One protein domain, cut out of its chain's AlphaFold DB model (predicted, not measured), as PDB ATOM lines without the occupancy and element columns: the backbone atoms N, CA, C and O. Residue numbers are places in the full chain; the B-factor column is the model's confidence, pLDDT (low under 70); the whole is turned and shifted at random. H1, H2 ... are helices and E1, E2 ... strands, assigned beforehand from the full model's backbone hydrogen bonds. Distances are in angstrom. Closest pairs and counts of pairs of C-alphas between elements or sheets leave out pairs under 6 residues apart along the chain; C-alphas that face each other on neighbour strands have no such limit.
ATOM      1  N   SER A 230      27.526  36.880   0.248       76.25
ATOM      2  CA  SER A 230      26.512  35.900   0.639       76.25
ATOM      3  C   SER A 230      25.158  36.228   0.022       76.25
ATOM      4  O   SER A 230      24.833  37.381  -0.258       76.25
ATOM      5  N   ILE A 231      24.360  35.189  -0.213       77.25
ATOM      6  CA  ILE A 231      22.968  35.323  -0.633       77.25
ATOM      7  C   ILE A 231      22.128  35.394   0.639       77.25
ATOM      8  O   ILE A 231      22.104  34.426   1.394       77.25
ATOM      9  N   SER A 232      21.442  36.510   0.874       73.62
ATOM     10  CA  SER A 232      20.621  36.710   2.073       73.62
ATOM     11  C   SER A 232      19.303  37.386   1.715       73.62
ATOM     12  O   SER A 232      19.281  38.371   0.980       73.62
ATOM     13  N   SER A 233      18.191  36.867   2.236       66.94
ATOM     14  CA  SER A 233      16.858  37.467   2.065       66.94
ATOM     15  C   SER A 233      16.630  38.684   2.975       66.94
ATOM     16  O   SER A 233      15.689  39.458   2.748       66.94
ATOM     17  N   ARG A 234      17.506  38.893   3.974       66.94
ATOM     18  CA  ARG A 234      17.436  39.996   4.942       66.94
ATOM     19  C   ARG A 234      17.588  41.351   4.260       66.94
ATOM     20  O   ARG A 234      18.551  41.596   3.541       66.94
ATOM     21  N   GLU A 235      16.679  42.275   4.562       52.91
ATOM     22  CA  GLU A 235      16.638  43.615   3.957       52.91
ATOM     23  C   GLU A 235      17.922  44.426   4.129       52.91
ATOM     24  O   GLU A 235      18.340  45.095   3.188       52.91
ATOM     25  N   LYS A 236      18.608  44.291   5.272       54.47
ATOM     26  CA  LYS A 236      19.892  44.964   5.536       54.47
ATOM     27  C   LYS A 236      21.022  44.517   4.591       54.47
ATOM     28  O   LYS A 236      21.922  45.303   4.327       54.47
ATOM     29  N   ASN A 237      20.931  43.302   4.042       50.22
ATOM     30  CA  ASN A 237      21.920  42.709   3.134       50.22
ATOM     31  C   ASN A 237      21.503  42.802   1.652       50.22
ATOM     32  O   ASN A 237      22.260  42.399   0.771       50.22
ATOM     33  N   ARG A 238      20.327  43.376   1.343       51.22
ATOM     34  CA  ARG A 238      19.871  43.608  -0.045       51.22
ATOM     35  C   ARG A 238      20.669  44.700  -0.776       51.22
ATOM     36  O   ARG A 238      20.449  44.905  -1.966       51.22
ATOM     37  N   SER A 239      21.558  45.413  -0.080       41.22
ATOM     38  CA  SER A 239      22.218  46.641  -0.541       41.22
ATOM     39  C   SER A 239      23.496  46.436  -1.359       41.22
ATOM     40  O   SER A 239      23.971  47.394  -1.969       41.22
ATOM     41  N   VAL A 240      24.046  45.221  -1.463       50.69
ATOM     42  CA  VAL A 240      25.211  44.994  -2.332       50.69
ATOM     43  C   VAL A 240      24.730  44.703  -3.753       50.69
ATOM     44  O   VAL A 240      24.581  43.559  -4.173       50.69
ATOM     45  N   GLY A 241      24.470  45.781  -4.497       52.25
ATOM     46  CA  GLY A 241      24.050  45.806  -5.905       52.25
ATOM     47  C   GLY A 241      25.108  45.320  -6.903       52.25
ATOM     48  O   GLY A 241      25.215  45.859  -8.003       52.25
ATOM     49  N   PHE A 242      25.910  44.321  -6.540       62.94
ATOM     50  CA  PHE A 242      26.914  43.751  -7.421       62.94
ATOM     51  C   PHE A 242      26.346  42.552  -8.187       62.94
ATOM     52  O   PHE A 242      25.653  41.693  -7.645       62.94
ATOM     53  N   SER A 243      26.613  42.505  -9.488       73.00
ATOM     54  CA  SER A 243      26.172  41.426 -10.367       73.00
ATOM     55  C   SER A 243      27.385  40.660 -10.873       73.00
ATOM     56  O   SER A 243      28.270  41.242 -11.497       73.00
ATOM     57  N   LEU A 244      27.390  39.341 -10.676       82.06
ATOM     58  CA  LEU A 244      28.411  38.447 -11.226       82.06
ATOM     59  C   LEU A 244      28.188  38.156 -12.718       82.06
ATOM     60  O   LEU A 244      28.982  37.446 -13.323       82.06
ATOM     61  N   ARG A 245      27.157  38.734 -13.351       84.50
ATOM     62  CA  ARG A 245      26.857  38.544 -14.783       84.50
ATOM     63  C   ARG A 245      28.023  38.838 -15.721       84.50
ATOM     64  O   ARG A 245      28.058  38.279 -16.810       84.50
ATOM     65  N   LYS A 246      28.920  39.750 -15.335       84.44
ATOM     66  CA  LYS A 246      30.092  40.124 -16.141       84.44
ATOM     67  C   LYS A 246      31.254  39.138 -16.004       84.44
ATOM     68  O   LYS A 246      32.195  39.226 -16.783       84.44
ATOM     69  N   ALA A 247      31.211  38.235 -15.027       85.81
ATOM     70  CA  ALA A 247      32.249  37.232 -14.852       85.81
ATOM     71  C   ALA A 247      32.105  36.118 -15.896       85.81
ATOM     72  O   ALA A 247      30.994  35.772 -16.294       85.81
ATOM     73  N   SER A 248      33.222  35.516 -16.289       86.94
ATOM     74  CA  SER A 248      33.276  34.354 -17.184       86.94
ATOM     75  C   SER A 248      33.584  33.070 -16.405       86.94
ATOM     76  O   SER A 248      34.499  32.333 -16.754       86.94
ATOM     77  N   ILE A 249      32.848  32.836 -15.316       92.12
ATOM     78  CA  ILE A 249      33.089  31.732 -14.373       92.12
ATOM     79  C   ILE A 249      32.191  30.540 -14.715       92.12
ATOM     80  O   ILE A 249      31.008  30.723 -15.017       92.12
ATOM     81  N   GLN A 250      32.736  29.320 -14.654       94.31
ATOM     82  CA  GLN A 250      32.002  28.076 -14.922       94.31
ATOM     83  C   GLN A 250      31.575  27.348 -13.643       94.31
ATOM     84  O   GLN A 250      30.523  26.701 -13.641       94.31
ATOM     85  N   ARG A 251      32.352  27.461 -12.560       94.94
ATOM     86  CA  ARG A 251      32.024  26.905 -11.241       94.94
ATOM     87  C   ARG A 251      32.058  27.991 -10.178       94.94
ATOM     88  O   ARG A 251      33.075  28.654 -10.006       94.94
ATOM     89  N   LEU A 252      30.955  28.166  -9.465       92.06
ATOM     90  CA  LEU A 252      30.840  29.179  -8.424       92.06
ATOM     91  C   LEU A 252      30.385  28.534  -7.121       92.06
ATOM     92  O   LEU A 252      29.415  27.781  -7.131       92.06
ATOM     93  N   SER A 253      31.027  28.876  -6.007       89.88
ATOM     94  CA  SER A 253      30.543  28.479  -4.682       89.88
ATOM     95  C   SER A 253      30.261  29.685  -3.798       89.88
ATOM     96  O   SER A 253      31.116  30.557  -3.647       89.88
ATOM     97  N   LEU A 254      29.067  29.723  -3.204       85.81
ATOM     98  CA  LEU A 254      28.581  30.838  -2.389       85.81
ATOM     99  C   LEU A 254      27.936  30.347  -1.095       85.81
ATOM    100  O   LEU A 254      27.418  29.233  -1.022       85.81
ATOM    101  N   TYR A 255      27.903  31.223  -0.096       81.25
ATOM    102  CA  TYR A 255      27.134  31.005   1.123       81.25
ATOM    103  C   TYR A 255      25.716  31.570   1.011       81.25
ATOM    104  O   TYR A 255      25.517  32.661   0.473       81.25
ATOM    105  N   VAL A 256      24.739  30.849   1.564       76.94
ATOM    106  CA  VAL A 256      23.345  31.285   1.673       76.94
ATOM    107  C   VAL A 256      22.977  31.468   3.141       76.94
ATOM    108  O   VAL A 256      22.845  30.509   3.905       76.94
ATOM    109  N   GLU A 257      22.770  32.720   3.527       71.31
ATOM    110  CA  GLU A 257      22.236  33.096   4.824       71.31
ATOM    111  C   GLU A 257      20.701  33.068   4.755       71.31
ATOM    112  O   GLU A 257      20.099  33.801   3.978       71.31
ATOM    113  N   GLN A 258      20.061  32.223   5.574       69.81
ATOM    114  CA  GLN A 258      18.596  32.085   5.636       69.81
ATOM    115  C   GLN A 258      17.954  31.792   4.272       69.81
ATOM    116  O   GLN A 258      17.340  32.649   3.638       69.81
ATOM    117  N   PHE A 259      18.082  30.539   3.837       74.31
ATOM    118  CA  PHE A 259      17.558  30.088   2.554       74.31
ATOM    119  C   PHE A 259      16.052  30.374   2.402       74.31
ATOM    120  O   PHE A 259      15.225  29.829   3.134       74.31
ATOM    121  N   GLU A 260      15.709  31.184   1.400       77.19
ATOM    122  CA  GLU A 260      14.346  31.391   0.916       77.19
ATOM    123  C   GLU A 260      14.311  31.089  -0.590       77.19
ATOM    124  O   GLU A 260      15.009  31.734  -1.378       77.19
ATOM    125  N   GLU A 261      13.513  30.097  -0.991       77.88
ATOM    126  CA  GLU A 261      13.534  29.537  -2.349       77.88
ATOM    127  C   GLU A 261      13.255  30.601  -3.417       77.88
ATOM    128  O   GLU A 261      14.081  30.818  -4.300       77.88
ATOM    129  N   ASN A 262      12.142  31.330  -3.316       80.69
ATOM    130  CA  ASN A 262      11.739  32.311  -4.330       80.69
ATOM    131  C   ASN A 262      12.780  33.419  -4.523       80.69
ATOM    132  O   ASN A 262      13.117  33.774  -5.659       80.69
ATOM    133  N   TYR A 263      13.316  33.939  -3.418       81.56
ATOM    134  CA  TYR A 263      14.378  34.935  -3.444       81.56
ATOM    135  C   TYR A 263      15.652  34.374  -4.088       81.56
ATOM    136  O   TYR A 263      16.166  34.966  -5.039       81.56
ATOM    137  N   CYS A 264      16.122  33.205  -3.640       79.31
ATOM    138  CA  CYS A 264      17.331  32.563  -4.156       79.31
ATOM    139  C   CYS A 264      17.210  32.260  -5.660       79.31
ATOM    140  O   CYS A 264      18.103  32.591  -6.439       79.31
ATOM    141  N   MET A 265      16.065  31.735  -6.101       80.25
ATOM    142  CA  MET A 265      15.771  31.455  -7.510       80.25
ATOM    143  C   MET A 265      15.810  32.725  -8.364       80.25
ATOM    144  O   MET A 265      16.413  32.742  -9.442       80.25
ATOM    145  N   LYS A 266      15.159  33.800  -7.902       82.00
ATOM    146  CA  LYS A 266      15.154  35.092  -8.600       82.00
ATOM    147  C   LYS A 266      16.562  35.672  -8.665       82.00
ATOM    148  O   LYS A 266      16.975  36.145  -9.722       82.00
ATOM    149  N   PHE A 267      17.310  35.577  -7.572       83.25
ATOM    150  CA  PHE A 267      18.686  36.035  -7.487       83.25
ATOM    151  C   PHE A 267      19.603  35.285  -8.458       83.25
ATOM    152  O   PHE A 267      20.259  35.919  -9.282       83.25
ATOM    153  N   ILE A 268      19.584  33.948  -8.444       84.38
ATOM    154  CA  ILE A 268      20.388  33.108  -9.344       84.38
ATOM    155  C   ILE A 268      20.099  33.466 -10.805       84.38
ATOM    156  O   ILE A 268      21.013  33.728 -11.584       84.38
ATOM    157  N   LYS A 269      18.815  33.572 -11.172       82.75
ATOM    158  CA  LYS A 269      18.403  33.927 -12.537       82.75
ATOM    159  C   LYS A 269      18.871  35.315 -12.970       82.75
ATOM    160  O   LYS A 269      19.024  35.520 -14.179       82.75
ATOM    161  N   ASN A 270      19.047  36.235 -12.017       84.38
ATOM    162  CA  ASN A 270      19.254  37.652 -12.283       84.38
ATOM    163  C   ASN A 270      20.676  38.161 -12.038       84.38
ATOM    164  O   ASN A 270      20.985  39.241 -12.537       84.38
ATOM    165  N   HIS A 271      21.521  37.444 -11.303       85.06
ATOM    166  CA  HIS A 271      22.836  37.947 -10.887       85.06
ATOM    167  C   HIS A 271      24.002  37.022 -11.237       85.06
ATOM    168  O   HIS A 271      25.142  37.470 -11.147       85.06
ATOM    169  N   MET A 272      23.747  35.782 -11.662       87.69
ATOM    170  CA  MET A 272      24.814  34.820 -11.949       87.69
ATOM    171  C   MET A 272      25.446  35.009 -13.336       87.69
ATOM    172  O   MET A 272      24.782  35.518 -14.247       87.69
ATOM    173  N   PRO A 273      26.709  34.575 -13.509       89.31
ATOM    174  CA  PRO A 273      27.363  34.511 -14.811       89.31
ATOM    175  C   PRO A 273      26.545  33.685 -15.816       89.31
ATOM    176  O   PRO A 273      26.045  32.619 -15.456       89.31
ATOM    177  N   PRO A 274      26.442  34.104 -17.088       88.94
ATOM    178  CA  PRO A 274      25.792  33.298 -18.122       88.94
ATOM    179  C   PRO A 274      26.593  32.037 -18.487       88.94
ATOM    180  O   PRO A 274      26.026  31.085 -19.012       88.94
ATOM    181  N   THR A 275      27.899  32.022 -18.205       91.94
ATOM    182  CA  THR A 275      28.811  30.888 -18.428       91.94
ATOM    183  C   THR A 275      28.749  29.830 -17.325       91.94
ATOM    184  O   THR A 275      29.426  28.806 -17.429       91.94
ATOM    185  N   LEU A 276      27.988  30.083 -16.254       93.69
ATOM    186  CA  LEU A 276      27.959  29.229 -15.075       93.69
ATOM    187  C   LEU A 276      27.358  27.862 -15.418       93.69
ATOM    188  O   LEU A 276      26.267  27.779 -15.976       93.69
ATOM    189  N   LYS A 277      28.064  26.792 -15.053       93.81
ATOM    190  CA  LYS A 277      27.619  25.401 -15.225       93.81
ATOM    191  C   LYS A 277      27.291  24.742 -13.894       93.81
ATOM    192  O   LYS A 277      26.352  23.957 -13.827       93.81
ATOM    193  N   VAL A 278      28.048  25.064 -12.844       93.19
ATOM    194  CA  VAL A 278      27.885  24.474 -11.510       93.19
ATOM    195  C   VAL A 278      27.853  25.573 -10.455       93.19
ATOM    196  O   VAL A 278      28.760  26.403 -10.398       93.19
ATOM    197  N   LEU A 279      26.825  25.557  -9.610       91.38
ATOM    198  CA  LEU A 279      26.679  26.429  -8.450       91.38
ATOM    199  C   LEU A 279      26.641  25.586  -7.174       91.38
ATOM    200  O   LEU A 279      25.704  24.818  -6.971       91.38
ATOM    201  N   THR A 280      27.624  25.757  -6.298       88.31
ATOM    202  CA  THR A 280      27.642  25.121  -4.978       88.31
ATOM    203  C   THR A 280      27.153  26.105  -3.920       88.31
ATOM    204  O   THR A 280      27.693  27.200  -3.773       88.31
ATOM    205  N   LEU A 281      26.123  25.725  -3.169       84.50
ATOM    206  CA  LEU A 281      25.522  26.536  -2.115       84.50
ATOM    207  C   LEU A 281      25.855  25.948  -0.745       84.50
ATOM    208  O   LEU A 281      25.422  24.843  -0.416       84.50
ATOM    209  N   TYR A 282      26.598  26.712   0.051       77.50
ATOM    210  CA  TYR A 282      26.894  26.416   1.450       77.50
ATOM    211  C   TYR A 282      25.862  27.062   2.376       77.50
ATOM    212  O   TYR A 282      25.424  28.187   2.136       77.50
ATOM    213  N   GLY A 283      25.515  26.388   3.468       70.12
ATOM    214  CA  GLY A 283      24.649  26.925   4.520       70.12
ATOM    215  C   GLY A 283      23.695  25.876   5.077       70.12
ATOM    216  O   GLY A 283      23.815  24.687   4.784       70.12
ATOM    217  N   ASN A 284      22.711  26.315   5.866       63.25
ATOM    218  CA  ASN A 284      21.659  25.436   6.381       63.25
ATOM    219  C   ASN A 284      20.603  25.155   5.295       63.25
ATOM    220  O   ASN A 284      19.462  25.614   5.365       63.25
ATOM    221  N   THR A 285      21.019  24.438   4.254       59.38
ATOM    222  CA  THR A 285      20.213  24.055   3.086       59.38
ATOM    223  C   THR A 285      19.647  22.638   3.209       59.38
ATOM    224  O   THR A 285      19.086  22.117   2.251       59.38
ATOM    225  N   LEU A 286      19.727  22.024   4.399       55.53
ATOM    226  CA  LEU A 286      19.264  20.653   4.674       55.53
ATOM    227  C   LEU A 286      17.802  20.418   4.265       55.53
ATOM    228  O   LEU A 286      17.461  19.343   3.801       55.53
ATOM    229  N   ARG A 287      16.941  21.438   4.370       53.91
ATOM    230  CA  ARG A 287      15.530  21.351   3.944       53.91
ATOM    231  C   ARG A 287      15.326  21.383   2.422       53.91
ATOM    232  O   ARG A 287      14.204  21.213   1.963       53.91
ATOM    233  N   VAL A 288      16.380  21.664   1.657       56.41
ATOM    234  CA  VAL A 288      16.350  21.906   0.204       56.41
ATOM    235  C   VAL A 288      16.939  20.732  -0.575       56.41
ATOM    236  O   VAL A 288      16.549  20.525  -1.720       56.41
ATOM    237  N   GLN A 289      17.826  19.939   0.040       58.00
ATOM    238  CA  GLN A 289      18.424  18.747  -0.581       58.00
ATOM    239  C   GLN A 289      17.368  17.745  -1.081       58.00
ATOM    240  O   GLN A 289      17.580  17.110  -2.110       58.00
ATOM    241  N   ASP A 290      16.205  17.681  -0.427       57.69
ATOM    242  CA  ASP A 290      15.105  16.787  -0.806       57.69
ATOM    243  C   ASP A 290      14.258  17.305  -1.990       57.69
ATOM    244  O   ASP A 290      13.408  16.586  -2.520       57.69
ATOM    245  N   ASN A 291      14.453  18.554  -2.433       59.62
ATOM    246  CA  ASN A 291      13.628  19.164  -3.474       59.62
ATOM    247  C   ASN A 291      14.273  19.010  -4.863       59.62
ATOM    248  O   ASN A 291      15.040  19.861  -5.320       59.62
ATOM    249  N   ALA A 292      13.901  17.944  -5.580       58.25
ATOM    250  CA  ALA A 292      14.407  17.629  -6.923       58.25
ATOM    251  C   ALA A 292      14.285  18.794  -7.930       58.25
ATOM    252  O   ALA A 292      15.108  18.911  -8.841       58.25
ATOM    253  N   LYS A 293      13.304  19.696  -7.745       61.62
ATOM    254  CA  LYS A 293      13.084  20.877  -8.603       61.62
ATOM    255  C   LYS A 293      14.250  21.868  -8.598       61.62
ATOM    256  O   LYS A 293      14.359  22.657  -9.532       61.62
ATOM    257  N   MET A 294      15.106  21.835  -7.578       65.00
ATOM    258  CA  MET A 294      16.244  22.744  -7.463       65.00
ATOM    259  C   MET A 294      17.580  22.149  -7.907       65.00
ATOM    260  O   MET A 294      18.581  22.854  -7.895       65.00
ATOM    261  N   THR A 295      17.617  20.896  -8.358       69.50
ATOM    262  CA  THR A 295      18.865  20.267  -8.831       69.50
ATOM    263  C   THR A 295      19.434  20.941 -10.085       69.50
ATOM    264  O   THR A 295      20.635  20.853 -10.348       69.50
ATOM    265  N   THR A 296      18.605  21.648 -10.868       76.25
ATOM    266  CA  THR A 296      19.051  22.407 -12.045       76.25
ATOM    267  C   THR A 296      18.228  23.681 -12.274       76.25
ATOM    268  O   THR A 296      17.000  23.641 -12.302       76.25
ATOM    269  N   ILE A 297      18.890  24.821 -12.521       78.31
ATOM    270  CA  ILE A 297      18.249  26.091 -12.924       78.31
ATOM    271  C   ILE A 297      18.910  26.609 -14.198       78.31
ATOM    272  O   ILE A 297      20.093  26.915 -14.177       78.31
ATOM    273  N   LYS A 298      18.163  26.791 -15.298       75.94
ATOM    274  CA  LYS A 298      18.721  27.278 -16.584       75.94
ATOM    275  C   LYS A 298      19.969  26.482 -17.034       75.94
ATOM    276  O   LYS A 298      20.936  27.075 -17.495       75.94
ATOM    277  N   ASN A 299      19.952  25.156 -16.880       81.62
ATOM    278  CA  ASN A 299      21.091  24.255 -17.144       81.62
ATOM    279  C   ASN A 299      22.300  24.420 -16.200       81.62
ATOM    280  O   ASN A 299      23.347  23.831 -16.447       81.62
ATOM    281  N   ILE A 300      22.162  25.186 -15.115       87.31
ATOM    282  CA  ILE A 300      23.143  25.254 -14.030       87.31
ATOM    283  C   ILE A 300      22.839  24.117 -13.061       87.31
ATOM    284  O   ILE A 300      21.752  24.095 -12.483       87.31
ATOM    285  N   GLN A 301      23.789  23.210 -12.856       88.88
ATOM    286  CA  GLN A 301      23.722  22.200 -11.806       88.88
ATOM    287  C   GLN A 301      23.885  22.868 -10.438       88.88
ATOM    288  O   GLN A 301      24.830  23.633 -10.235       88.88
ATOM    289  N   ILE A 302      22.993  22.564  -9.497       86.38
ATOM    290  CA  ILE A 302      23.065  23.102  -8.135       86.38
ATOM    291  C   ILE A 302      23.463  22.004  -7.168       86.38
ATOM    292  O   ILE A 302      22.765  21.003  -7.019       86.38
ATOM    293  N   ASN A 303      24.576  22.236  -6.481       85.12
ATOM    294  CA  ASN A 303      25.078  21.367  -5.433       85.12
ATOM    295  C   ASN A 303      24.827  22.027  -4.078       85.12
ATOM    296  O   ASN A 303      25.178  23.186  -3.864       85.12
ATOM    297  N   TYR A 304      24.254  21.282  -3.141       77.75
ATOM    298  CA  TYR A 304      24.053  21.743  -1.771       77.75
ATOM    299  C   TYR A 304      25.116  21.131  -0.877       77.75
ATOM    300  O   TYR A 304      25.073  19.935  -0.588       77.75
ATOM    301  N   ALA A 305      26.064  21.955  -0.444       71.44
ATOM    302  CA  ALA A 305      27.103  21.541   0.479       71.44
ATOM    303  C   ALA A 305      26.679  21.866   1.915       71.44
ATOM    304  O   ALA A 305      26.206  22.968   2.209       71.44
ATOM    305  N   SER A 306      26.864  20.913   2.828       62.44
ATOM    306  CA  SER A 306      26.673  21.168   4.253       62.44
ATOM    307  C   SER A 306      27.677  22.217   4.733       62.44
ATOM    308  O   SER A 306      28.869  22.117   4.442       62.44
ATOM    309  N   SER A 307      27.225  23.198   5.517       55.59
ATOM    310  CA  SER A 307      28.119  23.933   6.419       55.59
ATOM    311  C   SER A 307      28.768  22.910   7.359       55.59
ATOM    312  O   SER A 307      28.045  22.183   8.031       55.59
ATOM    313  N   CYS A 308      30.095  22.794   7.302       49.44
ATOM    314  CA  CYS A 308      30.884  21.644   7.754       49.44
ATOM    315  C   CYS A 308      30.394  20.892   8.990       49.44
ATOM    316  O   CYS A 308      30.101  21.476  10.031       49.44
TER     317      CYS A 308
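AT A GLANCE: This is residues 230 to 308 of the 492 residues of an uncharacterized protein of Diploscapter pachys (UniProt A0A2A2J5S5). Four parallel strands side by side make a strongly twisted sheet, and the single helix H1 grazes it with residues 263 to 269, mostly by the short edge strand E1. Two long loops, residues 233 to 250 and 284 to 299, run round the outside. The printed part has 79 residues, with four named strands and one named helix along the chain as E1, E2, H1, E3, E4; the sheet's order is E1 E2 E3 E4. The class is mixed, helices and strands, with under half of the residues in named elements. The whole is compact, with a radius of gyration of the C-alphas of 11.9 A, and rounded, with spans of 31 by 30 by 23 A.

HOW THE PARTS SIT: E1, residues 230 to 232, is an edge strand, parallel to E2, residues 251 to 257, at 43 degrees. N 231 and O 255 are within hydrogen-bond range at 2.9 A. H1, residues 261 to 271, is on the sheet but only grazes it; its closest C-alphas to E1 are those of Cys 264 and Ile 231, 7.2 A apart. In H1 every O i to N i+4 pair is within hydrogen-bond range. E3, residues 278 to 283, is parallel to E2 at 25 degrees, with N 254 and O 280 at 2.9 A. The pairing of E2 is staggered: residues 251 to 255 pair with E3, and 255 to 257 with E1. E2, H1 and E3 form a strand-helix-strand unit, two parallel neighbour strands with a helix between them in the chain; its crossover is right-handed. E4, residues 300 to 306, is the other edge strand, parallel to E3 at 27 degrees, with N 281 and O 303 at 2.8 A. E1 and E4 are apart. Residues 296 to 297 form a short antiparallel pairing with residues 300 to 301 of E4.

IN THESE COORDINATES: E1 begins at C-alpha 230, (26.512, 35.900, 0.639), and is 6.1 A long. E2 measures 19.8 A from first to last C-alpha. H1 begins at C-alpha 261, (13.534, 29.537, -2.349), and is 15.2 A long. E3 measures 16.5 A. E4 measures 19.1 A and ends at C-alpha 306, (26.673, 21.168, 4.253).

THE WHOLE: The C-alphas farthest apart, those of Lys 246 and Asp 290, are 31.7 A apart. The printed part has no cut. The links E1 to E2 and E3 to E4 are long, E2 to H1 is tight, and H1 to E3 is short. Mean pLDDT of the printed part is 74.9; residues 233 to 242, 258, 284 to 295 and 306 to 308 are under 70.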